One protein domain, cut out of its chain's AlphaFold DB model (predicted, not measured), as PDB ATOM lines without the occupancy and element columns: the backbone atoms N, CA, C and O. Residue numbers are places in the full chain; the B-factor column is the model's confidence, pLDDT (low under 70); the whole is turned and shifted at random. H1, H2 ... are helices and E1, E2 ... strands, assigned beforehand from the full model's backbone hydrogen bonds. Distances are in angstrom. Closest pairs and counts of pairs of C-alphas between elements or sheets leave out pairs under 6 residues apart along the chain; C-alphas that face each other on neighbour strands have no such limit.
ATOM      1  N   GLY A   9      81.561 -42.032  76.627       62.94
ATOM      2  CA  GLY A   9      82.133 -41.504  77.868       62.94
ATOM      3  C   GLY A   9      81.976 -42.431  79.080       62.94
ATOM      4  O   GLY A   9      82.959 -42.702  79.762       62.94
ATOM      5  N   LYS A  10      80.791 -43.019  79.319       67.12
ATOM      6  CA  LYS A  10      80.585 -43.976  80.431       67.12
ATOM      7  C   LYS A  10      81.414 -45.253  80.279       67.12
ATOM      8  O   LYS A  10      81.886 -45.809  81.266       67.12
ATOM      9  N   SER A  11      81.585 -45.731  79.051       72.38
ATOM     10  CA  SER A  11      82.400 -46.922  78.785       72.38
ATOM     11  C   SER A  11      83.878 -46.654  79.061       72.38
ATOM     12  O   SER A  11      84.542 -47.449  79.726       72.38
ATOM     13  N   THR A  12      84.373 -45.511  78.586       75.38
ATOM     14  CA  THR A  12      85.734 -45.043  78.847       75.38
ATOM     15  C   THR A  12      85.964 -44.839  80.348       75.38
ATOM     16  O   THR A  12      86.990 -45.275  80.870       75.38
ATOM     17  N   ALA A  13      84.973 -44.293  81.061       76.44
ATOM     18  CA  ALA A  13      85.020 -44.115  82.506       76.44
ATOM     19  C   ALA A  13      85.209 -45.426  83.264       76.44
ATOM     20  O   ALA A  13      86.108 -45.528  84.094       76.44
ATOM     21  N   ILE A  14      84.412 -46.448  82.945       82.62
ATOM     22  CA  ILE A  14      84.510 -47.756  83.601       82.62
ATOM     23  C   ILE A  14      85.908 -48.345  83.416       82.62
ATOM     24  O   ILE A  14      86.521 -48.747  84.398       82.62
ATOM     25  N   VAL A  15      86.439 -48.341  82.187       84.56
ATOM     26  CA  VAL A  15      87.773 -48.893  81.892       84.56
ATOM     27  C   VAL A  15      88.872 -48.153  82.659       84.56
ATOM     28  O   VAL A  15      89.798 -48.772  83.182       84.56
ATOM     29  N   MET A  16      88.773 -46.826  82.751       82.44
ATOM     30  CA  MET A  16      89.740 -46.021  83.495       82.44
ATOM     31  C   MET A  16      89.656 -46.247  85.006       82.44
ATOM     32  O   MET A  16      90.693 -46.349  85.658       82.44
ATOM     33  N   ILE A  17      88.446 -46.356  85.559       87.19
ATOM     34  CA  ILE A  17      88.214 -46.671  86.973       87.19
ATOM     35  C   ILE A  17      88.785 -48.046  87.313       87.19
ATOM     36  O   ILE A  17      89.478 -48.190  88.318       87.19
ATOM     37  N   THR A  18      88.518 -49.052  86.478       89.69
ATOM     38  CA  THR A  18      89.045 -50.402  86.702       89.69
ATOM     39  C   THR A  18      90.566 -50.403  86.651       89.69
ATOM     40  O   THR A  18      91.188 -50.905  87.580       89.69
ATOM     41  N   ALA A  19      91.171 -49.739  85.657       89.31
ATOM     42  CA  ALA A  19      92.625 -49.621  85.572       89.31
ATOM     43  C   ALA A  19      93.221 -48.892  86.790       89.31
ATOM     44  O   ALA A  19      94.240 -49.315  87.320       89.31
ATOM     45  N   PHE A  20      92.571 -47.828  87.276       91.62
ATOM     46  CA  PHE A  20      92.992 -47.130  88.491       91.62
ATOM     47  C   PHE A  20      93.021 -48.062  89.708       91.62
ATOM     48  O   PHE A  20      94.019 -48.095  90.424       91.62
ATOM     49  N   PHE A  21      91.943 -48.816  89.948       94.25
ATOM     50  CA  PHE A  21      91.876 -49.716  91.098       94.25
ATOM     51  C   PHE A  21      92.820 -50.911  90.973       94.25
ATOM     52  O   PHE A  21      93.360 -51.344  91.991       94.25
ATOM     53  N   ASP A  22      93.045 -51.413  89.760       93.25
ATOM     54  CA  ASP A  22      94.020 -52.471  89.499       93.25
ATOM     55  C   ASP A  22      95.434 -51.993  89.860       93.25
ATOM     56  O   ASP A  22      96.112 -52.622  90.671       93.25
ATOM     57  N   GLU A  23      95.859 -50.835  89.349       93.19
ATOM     58  CA  GLU A  23      97.171 -50.258  89.677       93.19
ATOM     59  C   GLU A  23      97.288 -49.913  91.170       93.19
ATOM     60  O   GLU A  23      98.313 -50.182  91.798       93.19
ATOM     61  N   LEU A  24      96.221 -49.377  91.776       94.75
ATOM     62  CA  LEU A  24      96.178 -49.084  93.208       94.75
ATOM     63  C   LEU A  24      96.348 -50.356  94.051       94.75
ATOM     64  O   LEU A  24      97.077 -50.337  95.043       94.75
ATOM     65  N   PHE A  25      95.720 -51.465  93.652       95.94
ATOM     66  CA  PHE A  25      95.906 -52.758  94.305       95.94
ATOM     67  C   PHE A  25      97.382 -53.170  94.302       95.94
ATOM     68  O   PHE A  25      97.911 -53.518  95.361       95.94
ATOM     69  N   TYR A  26      98.064 -53.101  93.153       93.25
ATOM     70  CA  TYR A  26      99.477 -53.477  93.065       93.25
ATOM     71  C   TYR A  26     100.370 -52.554  93.889       93.25
ATOM     72  O   TYR A  26     101.185 -53.041  94.675       93.25
ATOM     73  N   VAL A  27     100.186 -51.239  93.764       94.62
ATOM     74  CA  VAL A  27     100.981 -50.239  94.490       94.62
ATOM     75  C   VAL A  27     100.828 -50.373  96.008       94.62
ATOM     76  O   VAL A  27     101.781 -50.122  96.737       94.62
ATOM     77  N   LEU A  28      99.672 -50.806  96.514       95.06
ATOM     78  CA  LEU A  28      99.476 -51.010  97.954       95.06
ATOM     79  C   LEU A  28      99.928 -52.395  98.434       95.06
ATOM     80  O   LEU A  28     100.541 -52.519  99.497       95.06
ATOM     81  N   THR A  29      99.644 -53.444  97.665       94.19
ATOM     82  CA  THR A  29      99.886 -54.832  98.095       94.19
ATOM     83  C   THR A  29     101.361 -55.211  98.005       94.19
ATOM     84  O   THR A  29     101.854 -55.985  98.823       94.19
ATOM     85  N   VAL A  30     102.096 -54.664  97.036       92.31
ATOM     86  CA  VAL A  30     103.513 -54.989  96.844       92.31
ATOM     87  C   VAL A  30     104.383 -54.550  98.037       92.31
ATOM     88  O   VAL A  30     105.096 -55.405  98.565       92.31
ATOM     89  N   PRO A  31     104.317 -53.299  98.542       91.94
ATOM     90  CA  PRO A  31     105.031 -52.901  99.757       91.94
ATOM     91  C   PRO A  31     104.657 -53.736 100.977       91.94
ATOM     92  O   PRO A  31     105.538 -54.107 101.747       91.94
ATOM     93  N   PHE A  32     103.372 -54.068 101.132       92.06
ATOM     94  CA  PHE A  32     102.911 -54.948 102.204       92.06
ATOM     95  C   PHE A  32     103.666 -56.282 102.147       92.06
ATOM     96  O   PHE A  32     104.351 -56.664 103.090       92.06
ATOM     97  N   VAL A  33     103.650 -56.947 100.999       91.50
ATOM     98  CA  VAL A  33     104.338 -58.226 100.797       91.50
ATOM     99  C   VAL A  33     105.854 -58.120 101.008       91.50
ATOM    100  O   VAL A  33     106.436 -59.000 101.640       91.50
ATOM    101  N   LEU A  34     106.490 -57.036 100.553       89.69
ATOM    102  CA  LEU A  34     107.921 -56.793 100.775       89.69
ATOM    103  C   LEU A  34     108.270 -56.673 102.265       89.69
ATOM    104  O   LEU A  34     109.285 -57.221 102.688       89.69
ATOM    105  N   ILE A  35     107.433 -55.994 103.056       89.88
ATOM    106  CA  ILE A  35     107.640 -55.817 104.502       89.88
ATOM    107  C   ILE A  35     107.467 -57.143 105.251       89.88
ATOM    108  O   ILE A  35     108.271 -57.454 106.126       89.88
ATOM    109  N   PHE A  36     106.438 -57.926 104.918       88.62
ATOM    110  CA  PHE A  36     106.114 -59.152 105.657       88.62
ATOM    111  C   PHE A  36     107.012 -60.348 105.308       88.62
ATOM    112  O   PHE A  36     107.230 -61.204 106.160       88.62
ATOM    113  N   ILE A  37     107.519 -60.428 104.076       88.00
ATOM    114  CA  ILE A  37     108.276 -61.595 103.584       88.00
ATOM    115  C   ILE A  37     109.779 -61.302 103.469       88.00
ATOM    116  O   ILE A  37     110.606 -62.209 103.591       88.00
ATOM    117  N   GLY A  38     110.136 -60.037 103.231       83.25
ATOM    118  CA  GLY A  38     111.499 -59.606 102.941       83.25
ATOM    119  C   GLY A  38     111.885 -59.773 101.467       83.25
ATOM    120  O   GLY A  38     111.430 -60.677 100.764       83.25
ATOM    121  N   THR A  39     112.766 -58.893 100.987       78.38
ATOM    122  CA  THR A  39     113.238 -58.877  99.591       78.38
ATOM    123  C   THR A  39     114.025 -60.136  99.223       78.38
ATOM    124  O   THR A  39     113.844 -60.667  98.131       78.38
ATOM    125  N   SER A  40     114.833 -60.675 100.138       74.44
ATOM    126  CA  SER A  40     115.708 -61.831  99.883       74.44
ATOM    127  C   SER A  40     114.965 -63.107  99.480       74.44
ATOM    128  O   SER A  40     115.503 -63.917  98.735       74.44
ATOM    129  N   ASN A  41     113.727 -63.286  99.947       78.25
ATOM    130  CA  ASN A  41     112.934 -64.493  99.687       78.25
ATOM    131  C   ASN A  41     112.055 -64.363  98.430       78.25
ATOM    132  O   ASN A  41     111.633 -65.366  97.844       78.25
ATOM    133  N   LEU A  42     111.771 -63.124  98.014       80.75
ATOM    134  CA  LEU A  42     110.845 -62.794  96.931       80.75
ATOM    135  C   LEU A  42     111.472 -62.877  95.536       80.75
ATOM    136  O   LEU A  42     110.761 -63.156  94.568       80.75
ATOM    137  N   PHE A  43     112.781 -62.650  95.427       80.38
ATOM    138  CA  PHE A  43     113.506 -62.670  94.158       80.38
ATOM    139  C   PHE A  43     114.365 -63.934  94.052       80.38
ATOM    140  O   PHE A  43     115.344 -64.064  94.784       80.38
ATOM    141  N   PRO A  44     114.053 -64.861  93.129       69.44
ATOM    142  CA  PRO A  44     114.938 -65.983  92.841       69.44
ATOM    143  C   PRO A  44     116.277 -65.463  92.302       69.44
ATOM    144  O   PRO A  44     116.304 -64.701  91.334       69.44
ATOM    145  N   VAL A  45     117.388 -65.890  92.907       57.94
ATOM    146  CA  VAL A  45     118.750 -65.392  92.613       57.94
ATOM    147  C   VAL A  45     119.180 -65.664  91.157       57.94
ATOM    148  O   VAL A  45     120.022 -64.958  90.606       57.94
ATOM    149  N   GLU A  46     118.568 -66.651  90.496       58.25
ATOM    150  CA  GLU A  46     119.022 -67.185  89.205       58.25
ATOM    151  C   GLU A  46     118.410 -66.509  87.959       58.25
ATOM    152  O   GLU A  46     118.812 -66.806  86.834       58.25
ATOM    153  N   LEU A  47     117.467 -65.569  88.102       58.91
ATOM    154  CA  LEU A  47     116.754 -64.969  86.961       58.91
ATOM    155  C   LEU A  47     117.392 -63.651  86.488       58.91
ATOM    156  O   LEU A  47     116.763 -62.588  86.501       58.91
ATOM    157  N   GLN A  48     118.647 -63.704  86.039       59.25
ATOM    158  CA  GLN A  48     119.278 -62.564  85.363       59.25
ATOM    159  C   GLN A  48     118.754 -62.438  83.928       59.25
ATOM    160  O   GLN A  48     118.825 -63.384  83.141       59.25
ATOM    161  N   LYS A  49     118.250 -61.255  83.552       59.44
ATOM    162  CA  LYS A  49     117.767 -60.991  82.187       59.44
ATOM    163  C   LYS A  49     118.566 -59.862  81.552       59.44
ATOM    164  O   LYS A  49     118.781 -58.812  82.155       59.44
ATOM    165  N   LYS A  50     118.984 -60.069  80.303       54.22
ATOM    166  CA  LYS A  50     119.563 -59.005  79.477       54.22
ATOM    167  C   LYS A  50     118.435 -58.208  78.830       54.22
ATOM    168  O   LYS A  50     117.661 -58.764  78.054       54.22
ATOM    169  N   ILE A  51     118.354 -56.917  79.136       57.41
ATOM    170  CA  ILE A  51     117.430 -55.973  78.496       57.41
ATOM    171  C   ILE A  51     118.286 -54.875  77.858       57.41
ATOM    172  O   ILE A  51     119.122 -54.278  78.529       57.41
ATOM    173  N   PHE A  52     118.130 -54.648  76.548       55.66
ATOM    174  CA  PHE A  52     118.922 -53.669  75.780       55.66
ATOM    175  C   PHE A  52     120.454 -53.806  75.945       55.66
ATOM    176  O   PHE A  52     121.179 -52.819  75.924       55.66
ATOM    177  N   GLY A  53     120.961 -55.032  76.121       57.84
ATOM    178  CA  GLY A  53     122.398 -55.305  76.284       57.84
ATOM    179  C   GLY A  53     122.941 -55.143  77.711       57.84
ATOM    180  O   GLY A  53     124.085 -55.519  77.954       57.84
ATOM    181  N   ILE A  54     122.124 -54.678  78.661       63.53
ATOM    182  CA  ILE A  54     122.475 -54.544  80.082       63.53
ATOM    183  C   ILE A  54     121.897 -55.738  80.853       63.53
ATOM    184  O   ILE A  54     120.727 -56.094  80.685       63.53
ATOM    185  N   THR A  55     122.713 -56.390  81.683       65.12
ATOM    186  CA  THR A  55     122.267 -57.442  82.610       65.12
ATOM    187  C   THR A  55     121.626 -56.798  83.829       65.12
ATOM    188  O   THR A  55     122.326 -56.197  84.643       65.12
ATOM    189  N   PHE A  56     120.311 -56.932  83.967       65.62
ATOM    190  CA  PHE A  56     119.612 -56.523  85.179       65.62
ATOM    191  C   PHE A  56     119.353 -57.744  86.066       65.62
ATOM    192  O   PHE A  56     118.997 -58.822  85.574       65.62
ATOM    193  N   SER A  57     119.527 -57.568  87.379       76.19
ATOM    194  CA  SER A  57     119.037 -58.526  88.370       76.19
ATOM    195  C   SER A  57     117.505 -58.531  88.377       76.19
ATOM    196  O   SER A  57     116.864 -57.550  87.991       76.19
ATOM    197  N   THR A  58     116.904 -59.629  88.830       76.81
ATOM    198  CA  THR A  58     115.444 -59.766  88.952       76.81
ATOM    199  C   THR A  58     114.842 -58.662  89.823       76.81
ATOM    200  O   THR A  58     113.816 -58.084  89.470       76.81
ATOM    201  N   GLU A  59     115.533 -58.314  90.908       82.94
ATOM    202  CA  GLU A  59     115.179 -57.204  91.793       82.94
ATOM    203  C   GLU A  59     115.248 -55.845  91.076       82.94
ATOM    204  O   GLU A  59     114.328 -55.038  91.186       82.94
ATOM    205  N   GLY A  60     116.294 -55.591  90.281       83.19
ATOM    206  CA  GLY A  60     116.417 -54.345  89.520       83.19
ATOM    207  C   GLY A  60     115.287 -54.163  88.502       83.19
ATOM    208  O   GLY A  60     114.706 -53.083  88.404       83.19
ATOM    209  N   ILE A  61     114.925 -55.232  87.782       81.31
ATOM    210  CA  ILE A  61     113.792 -55.216  86.841       81.31
ATOM    211  C   ILE A  61     112.488 -54.951  87.591       81.31
ATOM    212  O   ILE A  61     111.669 -54.151  87.139       81.31
ATOM    213  N   PHE A  62     112.305 -55.588  88.745       86.56
ATOM    214  CA  PHE A  62     111.135 -55.367  89.576       86.56
ATOM    215  C   PHE A  62     110.997 -53.906  90.012       86.56
ATOM    216  O   PHE A  62     109.922 -53.344  89.835       86.56
ATOM    217  N   TRP A  63     112.059 -53.264  90.511       89.19
ATOM    218  CA  TRP A  63     111.984 -51.862  90.942       89.19
ATOM    219  C   TRP A  63     111.673 -50.905  89.790       89.19
ATOM    220  O   TRP A  63     110.900 -49.963  89.972       89.19
ATOM    221  N   ILE A  64     112.202 -51.169  88.591       88.25
ATOM    222  CA  ILE A  64     111.837 -50.415  87.384       88.25
ATOM    223  C   ILE A  64     110.339 -50.578  87.087       88.25
ATOM    224  O   ILE A  64     109.662 -49.600  86.769       88.25
ATOM    225  N   GLY A  65     109.799 -51.792  87.221       88.62
ATOM    226  CA  GLY A  65     108.388 -52.080  86.931       88.62
ATOM    227  C   GLY A  65     107.446 -51.505  87.947       88.62
ATOM    228  O   GLY A  65     106.436 -50.909  87.592       88.62
ATOM    229  N   TYR A  66     107.817 -51.631  89.209       91.56
ATOM    230  CA  TYR A  66     107.090 -51.043  90.306       91.56
ATOM    231  C   TYR A  66     107.090 -49.512  90.202       91.56
ATOM    232  O   TYR A  66     106.045 -48.882  90.342       91.56
ATOM    233  N   GLY A  67     108.230 -48.908  89.847       93.12
ATOM    234  CA  GLY A  67     108.316 -47.480  89.545       93.12
ATOM    235  C   GLY A  67     107.432 -47.070  88.362       93.12
ATOM    236  O   GLY A  67     106.774 -46.033  88.419       93.12
ATOM    237  N   PHE A  68     107.356 -47.898  87.317       90.50
ATOM    238  CA  PHE A  68     106.457 -47.676  86.184       90.50
ATOM    239  C   PHE A  68     104.972 -47.769  86.575       90.50
ATOM    240  O   PHE A  68     104.207 -46.887  86.195       90.50
ATOM    241  N   MET A  69     104.566 -48.768  87.364       90.75
ATOM    242  CA  MET A  69     103.201 -48.872  87.907       90.75
ATOM    243  C   MET A  69     102.854 -47.658  88.774       90.75
ATOM    244  O   MET A  69     101.803 -47.048  88.610       90.75
ATOM    245  N   PHE A  70     103.765 -47.245  89.657       94.25
ATOM    246  CA  PHE A  70     103.567 -46.062  90.490       94.25
ATOM    247  C   PHE A  70     103.423 -44.786  89.649       94.25
ATOM    248  O   PHE A  70     102.552 -43.952  89.917       94.25
ATOM    249  N   LEU A  71     104.242 -44.638  88.601       92.12
ATOM    250  CA  LEU A  71     104.119 -43.553  87.632       92.12
ATOM    251  C   LEU A  71     102.755 -43.603  86.931       92.12
ATOM    252  O   LEU A  71     102.088 -42.575  86.836       92.12
ATOM    253  N   LEU A  72     102.324 -44.780  86.472       89.38
ATOM    254  CA  LEU A  72     101.041 -44.971  85.801       89.38
ATOM    255  C   LEU A  72      99.876 -44.602  86.725       89.38
ATOM    256  O   LEU A  72      99.036 -43.788  86.338       89.38
ATOM    257  N   LEU A  73      99.868 -45.099  87.964       92.69
ATOM    258  CA  LEU A  73      98.883 -44.733  88.980       92.69
ATOM    259  C   LEU A  73      98.879 -43.224  89.235       92.69
ATOM    260  O   LEU A  73      97.812 -42.614  89.288       92.69
ATOM    261  N   SER A  74     100.054 -42.602  89.353       91.56
ATOM    262  CA  SER A  74     100.186 -41.154  89.562       91.56
ATOM    263  C   SER A  74      99.606 -40.363  88.389       91.56
ATOM    264  O   SER A  74      98.880 -39.390  88.593       91.56
ATOM    265  N   VAL A  75      99.871 -40.801  87.157       88.06
ATOM    266  CA  VAL A  75      99.348 -40.188  85.931       88.06
ATOM    267  C   VAL A  75      97.828 -40.332  85.849       88.06
ATOM    268  O   VAL A  75      97.146 -39.346  85.573       88.06
ATOM    269  N   ILE A  76      97.289 -41.522  86.132       87.00
ATOM    270  CA  ILE A  76      95.844 -41.786  86.156       87.00
ATOM    271  C   ILE A  76      95.173 -40.937  87.244       87.00
ATOM    272  O   ILE A  76      94.205 -40.230  86.971       87.00
ATOM    273  N   THR A  77      95.729 -40.923  88.456       89.38
ATOM    274  CA  THR A  77      95.253 -40.104  89.584       89.38
ATOM    275  C   THR A  77      95.236 -38.626  89.210       89.38
ATOM    276  O   THR A  77      94.223 -37.943  89.380       89.38
ATOM    277  N   TYR A  78      96.332 -38.118  88.646       87.50
ATOM    278  CA  TYR A  78      96.427 -36.729  88.218       87.50
ATOM    279  C   TYR A  78      95.411 -36.400  87.122       87.50
ATOM    280  O   TYR A  78      94.706 -35.393  87.216       87.50
ATOM    281  N   GLY A  79      95.309 -37.248  86.099       83.06
ATOM    282  CA  GLY A  79      94.448 -37.008  84.949       83.06
ATOM    283  C   GLY A  79      92.965 -37.171  85.228       83.06
ATOM    284  O   GLY A  79      92.159 -36.509  84.588       83.06
ATOM    285  N   ILE A  80      92.588 -37.986  86.203       81.19
ATOM    286  CA  ILE A  80      91.183 -38.264  86.482       81.19
ATOM    287  C   ILE A  80      90.689 -37.504  87.710       81.19
ATOM    288  O   ILE A  80      89.604 -36.927  87.677       81.19
ATOM    289  N   LEU A  81      91.460 -37.455  88.795       82.62
ATOM    290  CA  LEU A  81      90.990 -36.892  90.063       82.62
ATOM    291  C   LEU A  81      91.395 -35.430  90.244       82.62
ATOM    292  O   LEU A  81      90.611 -34.633  90.756       82.62
ATOM    293  N   LEU A  82      92.580 -35.036  89.779       85.62
ATOM    294  CA  LEU A  82      93.101 -33.692  90.036       85.62
ATOM    295  C   LEU A  82      92.787 -32.728  88.887       85.62
ATOM    296  O   LEU A  82      91.977 -31.813  89.059       85.62
ATOM    297  N   ASN A  83      93.376 -32.941  87.707       88.06
ATOM    298  CA  ASN A  83      93.336 -31.991  86.595       88.06
ATOM    299  C   ASN A  83      93.152 -32.672  85.219       88.06
ATOM    300  O   ASN A  83      94.113 -32.798  84.449       88.06
ATOM    301  N   PRO A  84      91.909 -33.030  84.841       86.81
ATOM    302  CA  PRO A  84      91.633 -33.671  83.552       86.81
ATOM    303  C   PRO A  84      91.940 -32.782  82.346       86.81
ATOM    304  O   PRO A  84      92.400 -33.268  81.312       86.81
ATOM    305  N   LYS A  85      91.782 -31.458  82.479       88.06
ATOM    306  CA  LYS A  85      92.147 -30.500  81.425       88.06
ATOM    307  C   LYS A  85      93.661 -30.484  81.192       88.06
ATOM    308  O   LYS A  85      94.107 -30.483  80.046       88.06
ATOM    309  N   GLY A  86      94.442 -30.512  82.271       86.19
ATOM    310  CA  GLY A  86      95.900 -30.611  82.215       86.19
ATOM    311  C   GLY A  86      96.361 -31.919  81.575       86.19
ATOM    312  O   GLY A  86      97.248 -31.908  80.726       86.19
ATOM    313  N   PHE A  87      95.717 -33.037  81.905       85.81
ATOM    314  CA  PHE A  87      96.046 -34.326  81.303       85.81
ATOM    315  C   PHE A  87      95.678 -34.410  79.818       85.81
ATOM    316  O   PHE A  87      96.507 -34.845  79.015       85.81
ATOM    317  N   LYS A  88      94.520 -33.868  79.410       87.88
ATOM    318  CA  LYS A  88      94.205 -33.663  77.985       87.88
ATOM    319  C   LYS A  88      95.304 -32.855  77.289       87.88
ATOM    320  O   LYS A  88      95.735 -33.227  76.201       87.88
ATOM    321  N   ALA A  89      95.797 -31.781  77.905       87.25
ATOM    322  CA  ALA A  89      96.873 -30.978  77.327       87.25
ATOM    323  C   ALA A  89      98.184 -31.771  77.165       87.25
ATOM    324  O   ALA A  89      98.839 -31.650  76.128       87.25
ATOM    325  N   ILE A  90      98.542 -32.619  78.136       86.44
ATOM    326  CA  ILE A  90      99.706 -33.517  78.046       86.44
ATOM    327  C   ILE A  90      99.546 -34.475  76.864       86.44
ATOM    328  O   ILE A  90     100.431 -34.529  76.010       86.44
ATOM    329  N   ILE A  91      98.400 -35.160  76.762       85.69
ATOM    330  CA  ILE A  91      98.089 -36.053  75.637       85.69
ATOM    331  C   ILE A  91      98.247 -35.290  74.318       85.69
ATOM    332  O   ILE A  91      99.020 -35.687  73.449       85.69
ATOM    333  N   LEU A  92      97.585 -34.144  74.170       88.38
ATOM    334  CA  LEU A  92      97.640 -33.375  72.929       88.38
ATOM    335  C   LEU A  92      99.051 -32.893  72.582       88.38
ATOM    336  O   LEU A  92      99.379 -32.831  71.395       88.38
ATOM    337  N   ASN A  93      99.884 -32.592  73.581       89.38
ATOM    338  CA  ASN A  93     101.286 -32.240  73.378       89.38
ATOM    339  C   ASN A  93     102.112 -33.422  72.859       89.38
ATOM    340  O   ASN A  93     102.876 -33.234  71.911       89.38
ATOM    341  N   VAL A  94     101.917 -34.636  73.383       87.94
ATOM    342  CA  VAL A  94     102.584 -35.845  72.863       87.94
ATOM    343  C   VAL A  94     102.204 -36.092  71.398       87.94
ATOM    344  O   VAL A  94     103.066 -36.309  70.545       87.94
ATOM    345  N   PHE A  95     100.926 -35.933  71.048       88.38
ATOM    346  CA  PHE A  95     100.437 -36.102  69.672       88.38
ATOM    347  C   PHE A  95     100.776 -34.921  68.729       88.38
ATOM    348  O   PHE A  95     100.292 -34.868  67.592       88.38
ATOM    349  N   ARG A  96     101.632 -33.972  69.145       86.44
ATOM    350  CA  ARG A  96     102.275 -32.999  68.233       86.44
ATOM    351  C   ARG A  96     103.461 -33.596  67.473       86.44
ATOM    352  O   ARG A  96     103.846 -33.033  66.449       86.44
ATOM    353  N   ILE A  97     104.027 -34.711  67.939       90.81
ATOM    354  CA  ILE A  97     105.166 -35.382  67.297       90.81
ATOM    355  C   ILE A  97     104.777 -35.830  65.879       90.81
ATOM    356  O   ILE A  97     103.699 -36.391  65.669       90.81
ATOM    357  N   LYS A  98     105.664 -35.604  64.895       86.38
ATOM    358  CA  LYS A  98     105.396 -35.802  63.453       86.38
ATOM    359  C   LYS A  98     104.797 -37.177  63.134       86.38
ATOM    360  O   LYS A  98     103.851 -37.255  62.358       86.38
ATOM    361  N   PHE A  99     105.301 -38.238  63.766       88.56
ATOM    362  CA  PHE A  99     104.813 -39.607  63.570       88.56
ATOM    363  C   PHE A  99     103.449 -39.875  64.230       88.56
ATOM    364  O   PHE A  99     102.636 -40.624  63.693       88.56
ATOM    365  N   LEU A 100     103.176 -39.236  65.372       86.44
ATOM    366  CA  LEU A 100     101.952 -39.452  66.145       86.44
ATOM    367  C   LEU A 100     100.765 -38.618  65.638       86.44
ATOM    368  O   LEU A 100      99.611 -38.909  65.952       86.44
ATOM    369  N   ARG A 101     101.027 -37.599  64.811       84.38
ATOM    370  CA  ARG A 101     100.023 -36.630  64.349       84.38
ATOM    371  C   ARG A 101      98.820 -37.267  63.642       84.38
ATOM    372  O   ARG A 101      97.722 -36.726  63.740       84.38
ATOM    373  N   LYS A 102      98.995 -38.417  62.981       87.94
ATOM    374  CA  LYS A 102      97.898 -39.141  62.305       87.94
ATOM    375  C   LYS A 102      96.795 -39.628  63.255       87.94
ATOM    376  O   LYS A 102      95.665 -39.803  62.823       87.94
ATOM    377  N   TRP A 103      97.094 -39.781  64.545       86.06
ATOM    378  CA  TRP A 103      96.135 -40.205  65.572       86.06
ATOM    379  C   TRP A 103      95.635 -39.044  66.446       86.06
ATOM    380  O   TRP A 103      94.936 -39.257  67.434       86.06
ATOM    381  N   ARG A 104      95.977 -37.798  66.097       85.56
ATOM    382  CA  ARG A 104      95.636 -36.611  66.894       85.56
ATOM    383  C   ARG A 104      94.129 -36.440  67.090       85.56
ATOM    384  O   ARG A 104      93.724 -35.996  68.155       85.56
ATOM    385  N   TYR A 105      93.311 -36.787  66.095       83.75
ATOM    386  CA  TYR A 105      91.852 -36.702  66.218       83.75
ATOM    387  C   TYR A 105      91.317 -37.653  67.299       83.75
ATOM    388  O   TYR A 105      90.605 -37.217  68.198       83.75
ATOM    389  N   SER A 106      91.758 -38.916  67.293       81.44
ATOM    390  CA  SER A 106      91.447 -39.878  68.357       81.44
ATOM    391  C   SER A 106      91.967 -39.413  69.720       81.44
ATOM    392  O   SER A 106      91.269 -39.543  70.715       81.44
ATOM    393  N   ALA A 107      93.157 -38.809  69.776       83.50
ATOM    394  CA  ALA A 107      93.712 -38.272  71.019       83.50
ATOM    395  C   ALA A 107      92.887 -37.103  71.595       83.50
ATOM    396  O   ALA A 107      92.799 -36.958  72.813       83.50
ATOM    397  N   ILE A 108      92.265 -36.280  70.738       85.88
ATOM    398  CA  ILE A 108      91.321 -35.237  71.166       85.88
ATOM    399  C   ILE A 108      90.084 -35.877  71.794       85.88
ATOM    400  O   ILE A 108      89.747 -35.500  72.911       85.88
ATOM    401  N   GLN A 109      89.482 -36.865  71.120       83.81
ATOM    402  CA  GLN A 109      88.311 -37.591  71.628       83.81
ATOM    403  C   GLN A 109      88.598 -38.250  72.978       83.81
ATOM    404  O   GLN A 109      87.871 -38.013  73.929       83.81
ATOM    405  N   VAL A 110      89.716 -38.973  73.098       82.38
ATOM    406  CA  VAL A 110      90.147 -39.575  74.371       82.38
ATOM    407  C   VAL A 110      90.303 -38.505  75.452       82.38
ATOM    408  O   VAL A 110      89.861 -38.694  76.579       82.38
ATOM    409  N   GLY A 111      90.902 -37.360  75.120       85.94
ATOM    410  CA  GLY A 111      91.034 -36.240  76.047       85.94
ATOM    411  C   GLY A 111      89.698 -35.654  76.512       85.94
ATOM    412  O   GLY A 111      89.588 -35.260  77.671       85.94
ATOM    413  N   ASP A 112      88.704 -35.575  75.628       86.75
ATOM    414  CA  ASP A 112      87.343 -35.142  75.968       86.75
ATOM    415  C   ASP A 112      86.617 -36.176  76.833       86.75
ATOM    416  O   ASP A 112      86.075 -35.812  77.879       86.75
ATOM    417  N   ASP A 113      86.722 -37.460  76.483       83.44
ATOM    418  CA  ASP A 113      86.173 -38.565  77.271       83.44
ATOM    419  C   ASP A 113      86.750 -38.578  78.693       83.44
ATOM    420  O   ASP A 113      86.020 -38.837  79.647       83.44
ATOM    421  N   ILE A 114      88.042 -38.265  78.866       83.94
ATOM    422  CA  ILE A 114      88.676 -38.164  80.191       83.94
ATOM    423  C   ILE A 114      88.072 -37.026  81.016       83.94
ATOM    424  O   ILE A 114      87.862 -37.183  82.219       83.94
ATOM    425  N   ILE A 115      87.795 -35.873  80.402       87.19
ATOM    426  CA  ILE A 115      87.183 -34.739  81.106       87.19
ATOM    427  C   ILE A 115      85.761 -35.093  81.544       87.19
ATOM    428  O   ILE A 115      85.406 -34.836  82.696       87.19
ATOM    429  N   GLU A 116      84.972 -35.706  80.660       85.19
ATOM    430  CA  GLU A 116      83.619 -36.169  80.985       85.19
ATOM    431  C   GLU A 116      83.651 -37.224  82.102       85.19
ATOM    432  O   GLU A 116      82.965 -37.083  83.117       85.19
ATOM    433  N   THR A 117      84.512 -38.230  81.952       82.50
ATOM    434  CA  THR A 117      84.756 -39.305  82.926       82.50
ATOM    435  C   THR A 117      85.133 -38.746  84.293       82.50
ATOM    436  O   THR A 117      84.537 -39.112  85.301       82.50
ATOM    437  N   SER A 118      86.097 -37.824  84.340       85.00
ATOM    438  CA  SER A 118      86.535 -37.163  85.571       85.00
ATOM    439  C   SER A 118      85.377 -36.444  86.264       85.00
ATOM    440  O   SER A 118      85.223 -36.546  87.481       85.00
ATOM    441  N   GLY A 119      84.532 -35.754  85.490       84.94
ATOM    442  CA  GLY A 119      83.331 -35.101  86.001       84.94
ATOM    443  C   GLY A 119      82.363 -36.086  86.657       84.94
ATOM    444  O   GLY A 119      81.909 -35.829  87.769       84.94
ATOM    445  N   GLN A 120      82.106 -37.226  86.009       83.19
ATOM    446  CA  GLN A 120      81.251 -38.291  86.548       83.19
ATOM    447  C   GLN A 120      81.857 -38.907  87.818       83.19
ATOM    448  O   GLN A 120      81.192 -39.009  88.842       83.19
ATOM    449  N   MET A 121      83.148 -39.234  87.795       82.12
ATOM    450  CA  MET A 121      83.848 -39.880  88.911       82.12
ATOM    451  C   MET A 121      83.911 -39.021  90.174       82.12
ATOM    452  O   MET A 121      83.842 -39.546  91.282       82.12
ATOM    453  N   LYS A 122      84.027 -37.698  90.028       82.69
ATOM    454  CA  LYS A 122      84.026 -36.765  91.165       82.69
ATOM    455  C   LYS A 122      82.665 -36.644  91.850       82.69
ATOM    456  O   LYS A 122      82.612 -36.164  92.977       82.69
ATOM    457  N   GLN A 123      81.585 -37.039  91.178       86.00
ATOM    458  CA  GLN A 123      80.234 -37.035  91.741       86.00
ATOM    459  C   GLN A 123      79.916 -38.323  92.510       86.00
ATOM    460  O   GLN A 123      78.926 -38.370  93.236       86.00
ATOM    461  N   GLU A 124      80.752 -39.355  92.382       88.94
ATOM    462  CA  GLU A 124      80.550 -40.619  93.075       88.94
ATOM    463  C   GLU A 124      80.837 -40.510  94.577       88.94
ATOM    464  O   GLU A 124      81.763 -39.835  95.028       88.94
ATOM    465  N   SER A 125      80.044 -41.229  95.373       92.50
ATOM    466  CA  SER A 125      80.190 -41.246  96.832       92.50
ATOM    467  C   SER A 125      81.479 -41.943  97.281       92.50
ATOM    468  O   SER A 125      81.933 -42.894  96.651       92.50
ATOM    469  N   ILE A 126      82.029 -41.575  98.443       90.69
ATOM    470  CA  ILE A 126      83.190 -42.277  99.029       90.69
ATOM    471  C   ILE A 126      82.949 -43.792  99.184       90.69
ATOM    472  O   ILE A 126      83.860 -44.601  99.028       90.69
ATOM    473  N   TRP A 127      81.697 -44.196  99.417       94.06
ATOM    474  CA  TRP A 127      81.301 -45.598  99.516       94.06
ATOM    475  C   TRP A 127      81.429 -46.356  98.199       94.06
ATOM    476  O   TRP A 127      81.738 -47.545  98.227       94.06
ATOM    477  N   PHE A 128      81.209 -45.693  97.062       92.19
ATOM    478  CA  PHE A 128      81.482 -46.281  95.753       92.19
ATOM    479  C   PHE A 128      82.968 -46.634  95.635       92.19
ATOM    480  O   PHE A 128      83.300 -47.775  95.321       92.19
ATOM    481  N   TRP A 129      83.852 -45.699  95.997       91.94
ATOM    482  CA  TRP A 129      85.301 -45.892  95.944       91.94
ATOM    483  C   TRP A 129      85.784 -47.038  96.829       91.94
ATOM    484  O   TRP A 129      86.546 -47.891  96.376       91.94
ATOM    485  N   ILE A 130      85.298 -47.094  98.071       94.75
ATOM    486  CA  ILE A 130      85.641 -48.169  99.010       94.75
ATOM    487  C   ILE A 130      85.155 -49.520  98.476       94.75
ATOM    488  O   ILE A 130      85.929 -50.472  98.434       94.75
ATOM    489  N   LYS A 131      83.893 -49.619  98.039       95.69
ATOM    490  CA  LYS A 131      83.331 -50.878  97.526       95.69
ATOM    491  C   LYS A 131      84.066 -51.362  96.282       95.69
ATOM    492  O   LYS A 131      84.360 -52.549  96.192       95.69
ATOM    493  N   ALA A 132      84.366 -50.458  95.354       94.12
ATOM    494  CA  ALA A 132      85.087 -50.789  94.137       94.12
ATOM    495  C   ALA A 132      86.510 -51.271  94.450       94.12
ATOM    496  O   ALA A 132      86.891 -52.343  93.989       94.12
ATOM    497  N   PHE A 133      87.249 -50.567  95.316       95.62
ATOM    498  CA  PHE A 133      88.581 -51.010  95.726       95.62
ATOM    499  C   PHE A 133      88.553 -52.363  96.440       95.62
ATOM    500  O   PHE A 133      89.343 -53.239  96.111       95.62
ATOM    501  N   VAL A 134      87.631 -52.567  97.386       97.06
ATOM    502  CA  VAL A 134      87.502 -53.840  98.111       97.06
ATOM    503  C   VAL A 134      87.154 -54.982  97.154       97.06
ATOM    504  O   VAL A 134      87.748 -56.055  97.242       97.06
ATOM    505  N   ALA A 135      86.239 -54.758  96.208       96.62
ATOM    506  CA  ALA A 135      85.903 -55.745  95.187       96.62
ATOM    507  C   ALA A 135      87.120 -56.096  94.317       96.62
ATOM    508  O   ALA A 135      87.405 -57.278  94.120       96.62
ATOM    509  N   THR A 136      87.871 -55.092  93.855       96.00
ATOM    510  CA  THR A 136      89.108 -55.288  93.087       96.00
ATOM    511  C   THR A 136      90.168 -56.022  93.904       96.00
ATOM    512  O   THR A 136      90.769 -56.972  93.406       96.00
ATOM    513  N   PHE A 137      90.353 -55.651  95.171       96.50
ATOM    514  CA  PHE A 137      91.293 -56.300  96.079       96.50
ATOM    515  C   PHE A 137      90.980 -57.789  96.220       96.50
ATOM    516  O   PHE A 137      91.836 -58.623  95.939       96.50
ATOM    517  N   PHE A 138      89.737 -58.145  96.555       96.94
ATOM    518  CA  PHE A 138      89.345 -59.549  96.671       96.94
ATOM    519  C   PHE A 138      89.426 -60.299  95.341       96.94
ATOM    520  O   PHE A 138      89.830 -61.460  95.338       96.94
ATOM    521  N   ALA A 139      89.090 -59.663  94.216       94.81
ATOM    522  CA  ALA A 139      89.194 -60.285  92.900       94.81
ATOM    523  C   ALA A 139      90.650 -60.628  92.542       94.81
ATOM    524  O   ALA A 139      90.936 -61.756  92.129       94.81
ATOM    525  N   TRP A 140      91.581 -59.693  92.748       94.88
ATOM    526  CA  TRP A 140      93.005 -59.934  92.513       94.88
ATOM    527  C   TRP A 140      93.594 -60.923  93.507       94.88
ATOM    528  O   TRP A 140      94.297 -61.846  93.094       94.88
ATOM    529  N   THR A 141      93.272 -60.791  94.793       94.88
ATOM    530  CA  THR A 141      93.689 -61.761  95.802       94.88
ATOM    531  C   THR A 141      93.204 -63.155  95.406       94.88
ATOM    532  O   THR A 141      94.032 -64.042  95.230       94.88
ATOM    533  N   ALA A 142      91.913 -63.352  95.131       93.50
ATOM    534  CA  ALA A 142      91.388 -64.642  94.686       93.50
ATOM    535  C   ALA A 142      92.137 -65.179  93.455       93.50
ATOM    536  O   ALA A 142      92.541 -66.341  93.445       93.50
ATOM    537  N   ARG A 143      92.403 -64.325  92.456       91.44
ATOM    538  CA  ARG A 143      93.168 -64.690  91.253       91.44
ATOM    539  C   ARG A 143      94.566 -65.225  91.580       91.44
ATOM    540  O   ARG A 143      94.959 -66.243  91.017       91.44
ATOM    541  N   PHE A 144      95.309 -64.576  92.475       90.94
ATOM    542  CA  PHE A 144      96.646 -65.023  92.888       90.94
ATOM    543  C   PHE A 144      96.616 -66.243  93.822       90.94
ATOM    544  O   PHE A 144      97.541 -67.060  93.840       90.94
ATOM    545  N   TRP A 145      95.534 -66.417  94.577       93.69
ATOM    546  CA  TRP A 145      95.340 -67.591  95.424       93.69
ATOM    547  C   TRP A 145      95.004 -68.862  94.631       93.69
ATOM    548  O   TRP A 145      95.294 -69.953  95.118       93.69
ATOM    549  N   VAL A 146      94.510 -68.759  93.390       92.62
ATOM    550  CA  VAL A 146      94.319 -69.929  92.504       92.62
ATOM    551  C   VAL A 146      95.593 -70.767  92.403       92.62
ATOM    552  O   VAL A 146      95.528 -71.988  92.500       92.62
ATOM    553  N   VAL A 147      96.758 -70.135  92.243       90.62
ATOM    554  CA  VAL A 147      98.038 -70.852  92.137       90.62
ATOM    555  C   VAL A 147      98.427 -71.508  93.460       90.62
ATOM    556  O   VAL A 147      98.916 -72.632  93.449       90.62
ATOM    557  N   ASN A 148      98.166 -70.848  94.594       92.94
ATOM    558  CA  ASN A 148      98.376 -71.438  95.917       92.94
ATOM    559  C   ASN A 148      97.577 -72.737  96.070       92.94
ATOM    560  O   ASN A 148      98.149 -73.773  96.394       92.94
ATOM    561  N   PHE A 149      96.274 -72.700  95.778       93.25
ATOM    562  CA  PHE A 149      95.420 -73.887  95.861       93.25
ATOM    563  C   PHE A 149      95.785 -74.951  94.832       93.25
ATOM    564  O   PHE A 149      95.696 -76.141  95.117       93.25
ATOM    565  N   LEU A 150      96.225 -74.530  93.647       92.06
ATOM    566  CA  LEU A 150      96.674 -75.449  92.619       92.06
ATOM    567  C   LEU A 150      97.917 -76.224  93.070       92.06
ATOM    568  O   LEU A 150      97.958 -77.429  92.871       92.06
ATOM    569  N   ILE A 151      98.903 -75.566  93.687       91.75
ATOM    570  CA  ILE A 151     100.088 -76.240  94.243       91.75
ATOM    571  C   ILE A 151      99.681 -77.131  95.423       91.75
ATOM    572  O   ILE A 151     100.069 -78.299  95.465       91.75
ATOM    573  N   LEU A 152      98.830 -76.615  96.319       93.06
ATOM    574  CA  LEU A 152      98.338 -77.336  97.496       93.06
ATOM    575  C   LEU A 152      97.621 -78.651  97.142       93.06
ATOM    576  O   LEU A 152      97.646 -79.603  97.915       93.06
ATOM    577  N   ALA A 153      97.005 -78.728  95.959       91.88
ATOM    578  CA  ALA A 153      96.357 -79.944  95.472       91.88
ATOM    579  C   ALA A 153      97.334 -81.103  95.196       91.88
ATOM    580  O   ALA A 153      96.898 -82.251  95.127       91.88
ATOM    581  N   PHE A 154      98.633 -80.824  95.028       90.19
ATOM    582  CA  PHE A 154      99.658 -81.834  94.734       90.19
ATOM    583  C   PHE A 154     100.688 -82.003  95.853       90.19
ATOM    584  O   PHE A 154     101.280 -83.076  95.964       90.19
ATOM    585  N   VAL A 155     100.931 -80.971  96.664       90.38
ATOM    586  CA  VAL A 155     101.922 -81.000  97.747       90.38
ATOM    587  C   VAL A 155     101.478 -80.108  98.904       90.38
ATOM    588  O   VAL A 155     100.860 -79.072  98.685       90.38
ATOM    589  N   ALA A 156     101.797 -80.495 100.141       89.44
ATOM    590  CA  ALA A 156     101.606 -79.615 101.290       89.44
ATOM    591  C   ALA A 156     102.504 -78.372 101.151       89.44
ATOM    592  O   ALA A 156     103.661 -78.477 100.749       89.44
ATOM    593  N   VAL A 157     101.953 -77.200 101.462       86.94
ATOM    594  CA  VAL A 157     102.647 -75.914 101.373       86.94
ATOM    595  C   VAL A 157     102.539 -75.226 102.722       86.94
ATOM    596  O   VAL A 157     101.429 -75.009 103.197       86.94
ATOM    597  N   ASP A 158     103.673 -74.825 103.285       85.00
ATOM    598  CA  ASP A 158     103.704 -74.073 104.543       85.00
ATOM    599  C   ASP A 158     103.768 -72.550 104.294       85.00
ATOM    600  O   ASP A 158     103.105 -71.764 104.972       85.00
ATOM    601  N   ASP A 159     104.467 -72.112 103.239       88.50
ATOM    602  CA  ASP A 159     104.725 -70.693 102.956       88.50
ATOM    603  C   ASP A 159     103.753 -70.068 101.933       88.50
ATOM    604  O   ASP A 159     104.148 -69.471 100.924       88.50
ATOM    605  N   HIS A 160     102.446 -70.152 102.190       91.88
ATOM    606  CA  HIS A 160     101.415 -69.619 101.280       91.88
ATOM    607  C   HIS A 160     101.586 -68.130 100.931       91.88
ATOM    608  O   HIS A 160     101.375 -67.703  99.787       91.88
ATOM    609  N   LEU A 161     101.996 -67.323 101.915       91.56
ATOM    610  CA  LEU A 161     102.217 -65.891 101.724       91.56
ATOM    611  C   LEU A 161     103.417 -65.620 100.800       91.56
ATOM    612  O   LEU A 161     103.370 -64.684 100.003       91.56
ATOM    613  N   LEU A 162     104.449 -66.470 100.838       91.25
ATOM    614  CA  LEU A 162     105.611 -66.385  99.951       91.25
ATOM    615  C   LEU A 162     105.235 -66.698  98.501       91.25
ATOM    616  O   LEU A 162     105.605 -65.942  97.602       91.25
ATOM    617  N   ILE A 163     104.427 -67.736  98.268       92.19
ATOM    618  CA  ILE A 163     103.890 -68.052  96.933       92.19
ATOM    619  C   ILE A 163     103.054 -66.880  96.403       92.19
ATOM    620  O   ILE A 163     103.187 -66.494  95.239       92.19
ATOM    621  N   TYR A 164     102.201 -66.294  97.246       93.12
ATOM    622  CA  TYR A 164     101.415 -65.113  96.886       93.12
ATOM    623  C   TYR A 164     102.317 -63.923  96.520       93.12
ATOM    624  O   TYR A 164     102.135 -63.289  95.479       93.12
ATOM    625  N   GLY A 165     103.341 -63.658  97.331       91.94
ATOM    626  CA  GLY A 165     104.273 -62.561  97.109       91.94
ATOM    627  C   GLY A 165     105.113 -62.706  95.845       91.94
ATOM    628  O   GLY A 165     105.217 -61.762  95.058       91.94
ATOM    629  N   ARG A 166     105.656 -63.901  95.594       89.62
ATOM    630  CA  ARG A 166     106.423 -64.189  94.374       89.62
ATOM    631  C   ARG A 166     105.577 -64.033  93.114       89.62
ATOM    632  O   ARG A 166     106.084 -63.551  92.103       89.62
ATOM    633  N   GLN A 167     104.286 -64.358  93.169       90.06
ATOM    634  CA  GLN A 167     103.376 -64.110  92.050       90.06
ATOM    635  C   GLN A 167     103.142 -62.621  91.777       90.06
ATOM    636  O   GLN A 167     103.082 -62.228  90.610       90.06
ATOM    637  N   LEU A 168     103.035 -61.783  92.814       90.38
ATOM    638  CA  LEU A 168     102.925 -60.333  92.631       90.38
ATOM    639  C   LEU A 168     104.186 -59.765  91.984       90.38
ATOM    640  O   LEU A 168     104.096 -59.052  90.988       90.38
ATOM    641  N   VAL A 169     105.361 -60.134  92.500       87.38
ATOM    642  CA  VAL A 169     106.661 -59.726  91.944       87.38
ATOM    643  C   VAL A 169     106.789 -60.139  90.482       87.38
ATOM    644  O   VAL A 169     107.149 -59.332  89.622       87.38
ATOM    645  N   MET A 170     106.442 -61.388  90.187       84.75
ATOM    646  CA  MET A 170     106.414 -61.915  88.832       84.75
ATOM    647  C   MET A 170     105.493 -61.089  87.927       84.75
ATOM    648  O   MET A 170     105.894 -60.741  86.817       84.75
ATOM    649  N   TRP A 171     104.292 -60.733  88.392       85.50
ATOM    650  CA  TRP A 171     103.359 -59.917  87.615       85.50
ATOM    651  C   TRP A 171     103.922 -58.525  87.299       85.50
ATOM    652  O   TRP A 171     103.837 -58.072  86.157       85.50
ATOM    653  N   VAL A 172     104.564 -57.876  88.275       85.81
ATOM    654  CA  VAL A 172     105.236 -56.578  88.089       85.81
ATOM    655  C   VAL A 172     106.320 -56.673  87.012       85.81
ATOM    656  O   VAL A 172     106.361 -55.860  86.090       85.81
ATOM    657  N   ILE A 173     107.172 -57.699  87.084       79.94
ATOM    658  CA  ILE A 173     108.243 -57.931  86.103       79.94
ATOM    659  C   ILE A 173     107.666 -58.202  84.707       79.94
ATOM    660  O   ILE A 173     108.210 -57.746  83.696       79.94
ATOM    661  N   MET A 174     106.559 -58.938  84.638       76.06
ATOM    662  CA  MET A 174     105.904 -59.270  83.378       76.06
ATOM    663  C   MET A 174     105.370 -58.045  82.639       76.06
ATOM    664  O   MET A 174     105.447 -58.039  81.413       76.06
ATOM    665  N   LEU A 175     104.881 -57.014  83.336       73.00
ATOM    666  CA  LEU A 175     104.351 -55.813  82.674       73.00
ATOM    667  C   LEU A 175     105.401 -55.060  81.849       73.00
ATOM    668  O   LEU A 175     105.064 -54.463  80.830       73.00
ATOM    669  N   ILE A 176     106.670 -55.107  82.251       66.81
ATOM    670  CA  ILE A 176     107.767 -54.448  81.523       66.81
ATOM    671  C   ILE A 176     108.375 -55.371  80.463       66.81
ATOM    672  O   ILE A 176     109.061 -54.917  79.547       66.81
ATOM    673  N   SER A 177     108.207 -56.687  80.611       64.00
ATOM    674  CA  SER A 177     108.874 -57.652  79.746       64.00
ATOM    675  C   SER A 177     108.252 -57.626  78.344       64.00
ATOM    676  O   SER A 177     107.088 -57.986  78.189       64.00
ATOM    677  N   PRO A 178     109.026 -57.320  77.285       50.59
ATOM    678  CA  PRO A 178     108.509 -57.169  75.921       50.59
ATOM    679  C   PRO A 178     108.122 -58.498  75.248       50.59
ATOM    680  O   PRO A 178     107.892 -58.527  74.044       50.59
ATOM    681  N   THR A 179     108.087 -59.613  75.986       55.06
ATOM    682  CA  THR A 179     107.750 -60.943  75.463       55.06
ATOM    683  C   THR A 179     106.284 -60.982  75.020       55.06
ATOM    684  O   THR A 179     105.403 -61.024  75.885       55.06
ATOM    685  N   PRO A 180     105.990 -60.992  73.705       33.53
ATOM    686  CA  PRO A 180     104.622 -60.988  73.213       33.53
ATOM    687  C   PRO A 180     104.013 -62.384  73.399       33.53
ATOM    688  O   PRO A 180     104.634 -63.388  73.057       33.53
ATOM    689  N   GLY A 181     102.783 -62.467  73.911       45.28
ATOM    690  CA  GLY A 181     101.935 -63.649  73.701       45.28
ATOM    691  C   GLY A 181     101.901 -64.736  74.781       45.28
ATOM    692  O   GLY A 181     101.386 -65.814  74.509       45.28
ATOM    693  N   GLY A 182     102.385 -64.512  76.006       49.81
ATOM    694  CA  GLY A 182     102.022 -65.377  77.146       49.81
ATOM    695  C   GLY A 182     102.601 -66.800  77.170       49.81
ATOM    696  O   GLY A 182     102.541 -67.445  78.217       49.81
ATOM    697  N   ALA A 183     103.185 -67.292  76.072       50.62
ATOM    698  CA  ALA A 183     103.651 -68.672  75.933       50.62
ATOM    699  C   ALA A 183     104.817 -68.995  76.885       50.62
ATOM    700  O   ALA A 183     104.677 -69.906  77.698       50.62
ATOM    701  N   GLY A 184     105.880 -68.182  76.887       57.94
ATOM    702  CA  GLY A 184     107.026 -68.325  77.804       57.94
ATOM    703  C   GLY A 184     106.796 -67.769  79.215       57.94
ATOM    704  O   GLY A 184     107.656 -67.895  80.078       57.94
ATOM    705  N   ILE A 185     105.638 -67.151  79.465       60.25
ATOM    706  CA  ILE A 185     105.317 -66.522  80.753       60.25
ATOM    707  C   ILE A 185     105.039 -67.572  81.826       60.25
ATOM    708  O   ILE A 185     105.505 -67.432  82.948       60.25
ATOM    709  N   ALA A 186     104.298 -68.630  81.491       63.56
ATOM    710  CA  ALA A 186     103.941 -69.656  82.466       63.56
ATOM    711  C   ALA A 186     105.142 -70.550  82.817       63.56
ATOM    712  O   ALA A 186     105.332 -70.895  83.975       63.56
TER     713      ALA A 186
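This is residues 9 to 186 of the 236 residues of an uncharacterized protein of Bacteroidetes bacterium HGW-Bacteroidetes-22 (UniProt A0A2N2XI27). What does the model look like? Two long helices, H1 and H3, cross at the core, with the helical hairpin of H4 and H5 set across one end of the pair and H7 across the other. H6 crosses H1 on the side away from H3 and reaches H7, while the small strand hairpin E1 and E2 lies far from the core. What is it made of? The 178 printed residues, mostly helix, hold H1 H2 E1 E2 H3 H4 H5 H6 H7 H8 in chain order, the two strands forming an antiparallel sheet. The whole is only just loose, close to compact, with a radius of gyration of the C-alphas of 19.1 A and spans of 54 by 46 by 28 A.

Where is the sheet? E1 is residues 49 to 51 and E2 residues 54 to 56. Where are the helices? H1, residues 9 to 37, runs 41.8 A from C-alpha 9 at (82.133, -41.504, 77.868); H3 is residues 58 to 82, 34.4 A; H5 residues 101 to 123, 33.8 A; H6 residues 126 to 152, 38.2 A; H7 residues 160 to 176, 25.7 A. H2 is residues 39 to 42, H4 residues 84 to 94, and H8 residues 183 to 186, ending at C-alpha 186 (103.941, -69.656, 82.466).

How do the strands pair? E1 and E2 form an antiparallel hairpin, with N 51 and O 54 within hydrogen-bond range at 3.0 A. How do the long helices meet? H1 touches H3 at a steep tilt of 40 degrees, opposite ways, closest at the C-alphas of Glu 23 and Leu 73, 5.8 A. H5 touches H1 about perpendicular at 76 degrees, closest at the C-alphas of Ala 13 and Thr 117, 4.8 A; H7 touches H3 about perpendicular at 74 degrees, closest at the C-alphas of Phe 62 and Ile 173, 5.2 A. H6 touches H1, closest at the C-alphas of Phe 21 and Phe 133, 5.8 A, and is apart from H3. How regular are the backbones? Every O i to N i+4 pair is within hydrogen-bond range in H3 and H4, against 23 of 25 in H1, 16 of 19 in H5, 21 of 23 in H6 and 12 of 13 in H7; H2 and H8 are too short for such a pair.

How far does it reach? The two C-alphas farthest apart, of Lys 98 and Ala 156, are 58.0 A apart. Is it whole and sure? The printed part has no cut and no long link. Its mean pLDDT is 83.7, with residues 9 to 10, 44 to 56 and 176 to 186 under 70.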